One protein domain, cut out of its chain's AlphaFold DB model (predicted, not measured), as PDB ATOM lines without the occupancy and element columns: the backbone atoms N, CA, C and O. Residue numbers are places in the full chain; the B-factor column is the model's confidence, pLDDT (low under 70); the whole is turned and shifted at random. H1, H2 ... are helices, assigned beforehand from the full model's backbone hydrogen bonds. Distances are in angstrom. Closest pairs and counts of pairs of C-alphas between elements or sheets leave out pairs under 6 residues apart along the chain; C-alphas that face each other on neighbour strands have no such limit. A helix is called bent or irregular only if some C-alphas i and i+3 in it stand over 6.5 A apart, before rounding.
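This is residues 2 to 51 of the 272 residues of the protein "Acyltransferase" of Erysipelothrix sp (UniProt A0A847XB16). Two helices make a V-shaped helical hairpin: long H1 runs one way and shorter H2 comes back steeply tilted to it, the two close together near residues 5 and 40 and spread apart toward the link that joins them. That link, residues 19 to 28, swings out to one side of the V, and the tail after H2, residues 41 to 51, folds back on that same side. The printed part has 50 residues with two named helices, H1 then H2, and no named strand; its class is all helix. It is compact, with a radius of gyration of the C-alphas of 10.0 A, and spans 27 by 20 by 16 A.

H1 is residues 2 to 18, 24.5 A from first to last C-alpha, beginning with C-alpha 2 at (221.631, 75.405, 226.917). H2 is residues 29 to 40, 17.0 A long, from C-alpha 29 at (201.364, 86.186, 235.904) to C-alpha 40 at (210.708, 74.407, 227.976). Neither helix is bent.

H1 and H2 form a helical hairpin. They touch through residues 5 to 12 of H1 and 36 to 40 of H2 alone, with 5 pairs of C-alphas within 8 A. Their closest C-alphas, those of Glu 5 and Met 40, are 6.7 A apart. They run opposite ways at a steep tilt of 39 degrees, and their centres are 11.9 A apart. In H1 and H2 every O i to N i+4 pair is within hydrogen-bond range.

The two C-alphas farthest apart, those of Val 2 and Arg 21, are 27.9 A apart. The printed part has no cut, and the link from H1 to H2, 10 residues, is short. The mean pLDDT of the printed part is 75.5; residue 2, residues 21 to 24 and residues 44 to 50 are under 70.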
ATOM      1  N   VAL A   2     221.631  74.057 226.297       65.31
ATOM      2  CA  VAL A   2     221.631  75.405 226.917       65.31
ATOM      3  C   VAL A   2     221.274  76.527 225.927       65.31
ATOM      4  O   VAL A   2     220.436  77.373 226.212       65.31
ATOM      5  N   THR A   3     221.832  76.515 224.711       78.31
ATOM      6  CA  THR A   3     221.503  77.545 223.712       78.31
ATOM      7  C   THR A   3     220.040  77.506 223.259       78.31
ATOM      8  O   THR A   3     219.452  78.559 223.043       78.31
ATOM      9  N   SER A   4     219.421  76.327 223.137       75.12
ATOM     10  CA  SER A   4     218.002  76.232 222.767       75.12
ATOM     11  C   SER A   4     217.077  76.753 223.867       75.12
ATOM     12  O   SER A   4     216.094  77.408 223.553       75.12
ATOM     13  N   GLU A   5     217.408  76.528 225.140       81.44
ATOM     14  CA  GLU A   5     216.646  77.065 226.279       81.44
ATOM     15  C   GLU A   5     216.695  78.595 226.319       81.44
ATOM     16  O   GLU A   5     215.668  79.246 226.501       81.44
ATOM     17  N   ILE A   6     217.870  79.176 226.056       86.12
ATOM     18  CA  ILE A   6     218.027  80.631 225.924       86.12
ATOM     19  C   ILE A   6     217.112  81.169 224.814       86.12
ATOM     20  O   ILE A   6     216.439  82.177 225.012       86.12
ATOM     21  N   TRP A   7     217.036  80.485 223.667       85.94
ATOM     22  CA  TRP A   7     216.143  80.888 222.577       85.94
ATOM     23  C   TRP A   7     214.662  80.721 222.905       85.94
ATOM     24  O   TRP A   7     213.889  81.593 222.521       85.94
ATOM     25  N   ILE A   8     214.263  79.679 223.645       84.31
ATOM     26  CA  ILE A   8     212.884  79.540 224.149       84.31
ATOM     27  C   ILE A   8     212.506  80.784 224.960       84.31
ATOM     28  O   ILE A   8     211.463  81.385 224.716       84.31
ATOM     29  N   ILE A   9     213.381  81.212 225.874       86.44
ATOM     30  CA  ILE A   9     213.146  82.392 226.715       86.44
ATOM     31  C   ILE A   9     213.092  83.669 225.871       86.44
ATOM     32  O   ILE A   9     212.183  84.475 226.047       86.44
ATOM     33  N   ILE A  10     214.030  83.864 224.940       88.44
ATOM     34  CA  ILE A  10     214.046  85.054 224.073       88.44
ATOM     35  C   ILE A  10     212.777  85.127 223.225       88.44
ATOM     36  O   ILE A  10     212.130  86.170 223.209       88.44
ATOM     37  N   MET A  11     212.389  84.026 222.573       84.25
ATOM     38  CA  MET A  11     211.157  83.944 221.783       84.25
ATOM     39  C   MET A  11     209.937  84.281 222.643       84.25
ATOM     40  O   MET A  11     209.116  85.118 222.264       84.25
ATOM     41  N   TYR A  12     209.850  83.683 223.832       84.12
ATOM     42  CA  TYR A  12     208.773  83.936 224.780       84.12
ATOM     43  C   TYR A  12     208.669  85.419 225.157       84.12
ATOM     44  O   TYR A  12     207.592  86.013 225.090       84.12
ATOM     45  N   LEU A  13     209.804  86.042 225.485       86.00
ATOM     46  CA  LEU A  13     209.864  87.468 225.794       86.00
ATOM     47  C   LEU A  13     209.473  88.328 224.591       86.00
ATOM     48  O   LEU A  13     208.722  89.281 224.769       86.00
ATOM     49  N   THR A  14     209.916  87.997 223.373       85.69
ATOM     50  CA  THR A  14     209.538  88.762 222.172       85.69
ATOM     51  C   THR A  14     208.038  88.723 221.901       85.69
ATOM     52  O   THR A  14     207.465  89.761 221.583       85.69
ATOM     53  N   ILE A  15     207.383  87.574 222.105       81.00
ATOM     54  CA  ILE A  15     205.931  87.454 221.923       81.00
ATOM     55  C   ILE A  15     205.191  88.327 222.942       81.00
ATOM     56  O   ILE A  15     204.257  89.032 222.570       81.00
ATOM     57  N   ILE A  16     205.630  88.333 224.208       81.62
ATOM     58  CA  ILE A  16     205.032  89.187 225.248       81.62
ATOM     59  C   ILE A  16     205.250  90.669 224.941       81.62
ATOM     60  O   ILE A  16     204.309  91.455 225.028       81.62
ATOM     61  N   LEU A  17     206.486  91.061 224.626       83.69
ATOM     62  CA  LEU A  17     206.869  92.465 224.463       83.69
ATOM     63  C   LEU A  17     206.222  93.106 223.235       83.69
ATOM     64  O   LEU A  17     205.857  94.278 223.284       83.69
ATOM     65  N   TRP A  18     206.081  92.350 222.148       80.75
ATOM     66  CA  TRP A  18     205.522  92.852 220.893       80.75
ATOM     67  C   TRP A  18     204.080  92.422 220.642       80.75
ATOM     68  O   TRP A  18     203.516  92.764 219.605       80.75
ATOM     69  N   ASN A  19     203.470  91.719 221.601       77.69
ATOM     70  CA  ASN A  19     202.080  91.280 221.563       77.69
ATOM     71  C   ASN A  19     201.709  90.642 220.213       77.69
ATOM     72  O   ASN A  19     200.750  91.053 219.550       77.69
ATOM     73  N   PHE A  20     202.525  89.683 219.766       76.00
ATOM     74  CA  PHE A  20     202.296  88.999 218.497       76.00
ATOM     75  C   PHE A  20     200.919  88.321 218.522       76.00
ATOM     76  O   PHE A  20     200.615  87.510 219.398       76.00
ATOM     77  N   ARG A  21     200.051  88.714 217.584       60.69
ATOM     78  CA  ARG A  21     198.664  88.241 217.508       60.69
ATOM     79  C   ARG A  21     198.639  86.771 217.085       60.69
ATOM     80  O   ARG A  21     199.325  86.405 216.142       60.69
ATOM     81  N   GLY A  22     197.808  85.960 217.739       61.94
ATOM     82  CA  GLY A  22     197.660  84.528 217.437       61.94
ATOM     83  C   GLY A  22     198.373  83.586 218.412       61.94
ATOM     84  O   GLY A  22     198.257  82.372 218.272       61.94
ATOM     85  N   TRP A  23     199.064  84.127 219.419       67.31
ATOM     86  CA  TRP A  23     199.658  83.349 220.503       67.31
ATOM     87  C   TRP A  23     198.784  83.418 221.759       67.31
ATOM     88  O   TRP A  23     198.628  84.486 222.353       67.31
ATOM     89  N   ASP A  24     198.248  82.274 222.192       63.91
ATOM     90  CA  ASP A  24     197.438  82.146 223.413       63.91
ATOM     91  C   ASP A  24     198.317  82.222 224.674       63.91
ATOM     92  O   ASP A  24     198.555  81.227 225.366       63.91
ATOM     93  N   ILE A  25     198.842  83.410 224.980       71.69
ATOM     94  CA  ILE A  25     199.546  83.663 226.239       71.69
ATOM     95  C   ILE A  25     198.525  84.087 227.304       71.69
ATOM     96  O   ILE A  25     197.841  85.098 227.126       71.69
ATOM     97  N   PRO A  26     198.436  83.377 228.445       74.69
ATOM     98  CA  PRO A  26     197.534  83.755 229.526       74.69
ATOM     99  C   PRO A  26     197.782  85.184 230.032       74.69
ATOM    100  O   PRO A  26     198.922  85.640 230.139       74.69
ATOM    101  N   SER A  27     196.715  85.887 230.417       74.31
ATOM    102  CA  SER A  27     196.800  87.262 230.930       74.31
ATOM    103  C   SER A  27     197.396  87.347 232.343       74.31
ATOM    104  O   SER A  27     197.990  88.365 232.701       74.31
ATOM    105  N   THR A  28     197.299  86.274 233.137       80.50
ATOM    106  CA  THR A  28     197.765  86.228 234.532       80.50
ATOM    107  C   THR A  28     199.254  85.886 234.651       80.50
ATOM    108  O   THR A  28     199.798  85.109 233.866       80.50
ATOM    109  N   GLY A  29     199.929  86.423 235.676       79.69
ATOM    110  CA  GLY A  29     201.364  86.186 235.904       79.69
ATOM    111  C   GLY A  29     201.732  84.706 236.085       79.69
ATOM    112  O   GLY A  29     202.712  84.236 235.510       79.69
ATOM    113  N   ILE A  30     200.907  83.944 236.810       82.62
ATOM    114  CA  ILE A  30     201.103  82.496 237.004       82.62
ATOM    115  C   ILE A  30     200.853  81.732 235.697       82.62
ATOM    116  O   ILE A  30     201.614  80.827 235.354       82.62
ATOM    117  N   GLY A  31     199.827  82.117 234.930       81.06
ATOM    118  CA  GLY A  31     199.538  81.505 233.635       81.06
ATOM    119  C   GLY A  31     200.684  81.691 232.635       81.06
ATOM    120  O   GLY A  31     201.062  80.739 231.954       81.06
ATOM    121  N   LYS A  32     201.303  82.878 232.617       82.69
ATOM    122  CA  LYS A  32     202.520  83.167 231.841       82.69
ATOM    123  C   LYS A  32     203.673  82.231 232.220       82.69
ATOM    124  O   LYS A  32     204.275  81.601 231.355       82.69
ATOM    125  N   LEU A  33     203.959  82.081 233.512       82.69
ATOM    126  CA  LEU A  33     205.031  81.188 233.965       82.69
ATOM    127  C   LEU A  33     204.782  79.727 233.555       82.69
ATOM    128  O   LEU A  33     205.683  79.059 233.051       82.69
ATOM    129  N   LEU A  34     203.550  79.237 233.718       83.38
ATOM    130  CA  LEU A  34     203.176  77.879 233.311       83.38
ATOM    131  C   LEU A  34     203.295  77.671 231.796       83.38
ATOM    132  O   LEU A  34     203.716  76.599 231.365       83.38
ATOM    133  N   ALA A  35     202.960  78.679 230.987       79.75
ATOM    134  CA  ALA A  35     203.133  78.627 229.536       79.75
ATOM    135  C   ALA A  35     204.616  78.511 229.141       79.75
ATOM    136  O   ALA A  35     204.955  77.694 228.283       79.75
ATOM    137  N   LEU A  36     205.505  79.256 229.808       83.44
ATOM    138  CA  LEU A  36     206.952  79.143 229.602       83.44
ATOM    139  C   LEU A  36     207.475  77.752 229.991       83.44
ATOM    140  O   LEU A  36     208.222  77.142 229.228       83.44
ATOM    141  N   LEU A  37     207.053  77.208 231.136       83.62
ATOM    142  CA  LEU A  37     207.464  75.865 231.564       83.62
ATOM    143  C   LEU A  37     206.993  74.781 230.588       83.62
ATOM    144  O   LEU A  37     207.769  73.897 230.227       83.62
ATOM    145  N   LYS A  38     205.751  74.868 230.097       80.06
ATOM    146  CA  LYS A  38     205.239  73.957 229.057       80.06
ATOM    147  C   LYS A  38     206.050  74.047 227.758       80.06
ATOM    148  O   LYS A  38     206.273  73.012 227.127       80.06
ATOM    149  N   ALA A  39     206.533  75.238 227.401       77.50
ATOM    150  CA  ALA A  39     207.425  75.449 226.260       77.50
ATOM    151  C   ALA A  39     208.782  74.762 226.458       77.50
ATOM    152  O   ALA A  39     209.238  74.020 225.590       77.50
ATOM    153  N   MET A  40     209.404  74.977 227.622       79.94
ATOM    154  CA  MET A  40     210.708  74.407 227.976       79.94
ATOM    155  C   MET A  40     210.674  72.878 228.078       79.94
ATOM    156  O   MET A  40     211.657  72.222 227.751       79.94
ATOM    157  N   LEU A  41     209.533  72.309 228.477       79.38
ATOM    158  CA  LEU A  41     209.297  70.864 228.538       79.38
ATOM    159  C   LEU A  41     208.806  70.262 227.210       79.38
ATOM    160  O   LEU A  41     208.448  69.088 227.174       79.38
ATOM    161  N   PHE A  42     208.754  71.048 226.130       73.62
ATOM    162  CA  PHE A  42     208.274  70.631 224.806       73.62
ATOM    163  C   PHE A  42     206.818  70.135 224.758       73.62
ATOM    164  O   PHE A  42     206.386  69.580 223.748       73.62
ATOM    165  N   ASN A  43     206.032  70.374 225.809       71.06
ATOM    166  CA  ASN A  43     204.640  69.930 225.906       71.06
ATOM    167  C   ASN A  43     203.676  70.842 225.122       71.06
ATOM    168  O   ASN A  43     202.534  70.488 224.850       71.06
ATOM    169  N   SER A  44     204.139  72.032 224.744       63.91
ATOM    170  CA  SER A  44     203.389  72.995 223.938       63.91
ATOM    171  C   SER A  44     204.260  73.560 222.814       63.91
ATOM    172  O   SER A  44     204.257  74.758 222.554       63.91
ATOM    173  N   ALA A  45     205.054  72.708 222.157       52.41
ATOM    174  CA  ALA A  45     205.970  73.130 221.091       52.41
ATOM    175  C   ALA A  45     205.252  73.822 219.909       52.41
ATOM    176  O   ALA A  45     205.852  74.642 219.223       52.41
ATOM    177  N   TYR A  46     203.953  73.555 219.719       48.59
ATOM    178  CA  TYR A  46     203.091  74.281 218.777       48.59
ATOM    179  C   TYR A  46     202.866  75.749 219.164       48.59
ATOM    180  O   TYR A  46     202.662  76.584 218.292       48.59
ATOM    181  N   THR A  47     202.959  76.076 220.454       51.12
ATOM    182  CA  THR A  47     202.852  77.437 221.000       51.12
ATOM    183  C   THR A  47     204.119  78.265 220.765       51.12
ATOM    184  O   THR A  47     204.138  79.424 221.144       51.12
ATOM    185  N   TYR A  48     205.160  77.725 220.112       59.12
ATOM    186  CA  TYR A  48     206.310  78.503 219.635       59.12
ATOM    187  C   TYR A  48     206.810  77.899 218.313       59.12
ATOM    188  O   TYR A  48     207.632  76.982 218.294       59.12
ATOM    189  N   SER A  49     206.307  78.412 217.188       60.09
ATOM    190  CA  SER A  49     206.518  77.917 215.808       60.09
ATOM    191  C   SER A  49     207.985  77.842 215.373       60.09
ATOM    192  O   SER A  49     208.292  77.259 214.339       60.09
ATOM    193  N   SER A  50     208.913  78.394 216.148       63.25
ATOM    194  CA  SER A  50     210.354  78.290 215.932       63.25
ATOM    195  C   SER A  50     211.006  77.093 216.621       63.25
ATOM    196  O   SER A  50     212.220  76.960 216.550       63.25
ATOM    197  N   ILE A  51     210.265  76.249 217.348       70.56
ATOM    198  CA  ILE A  51     210.861  75.240 218.247       70.56
ATOM    199  C   ILE A  51     210.278  73.835 218.033       70.56
ATOM    200  O   ILE A  51     210.781  72.852 218.579       70.56
TER     201      ILE A  51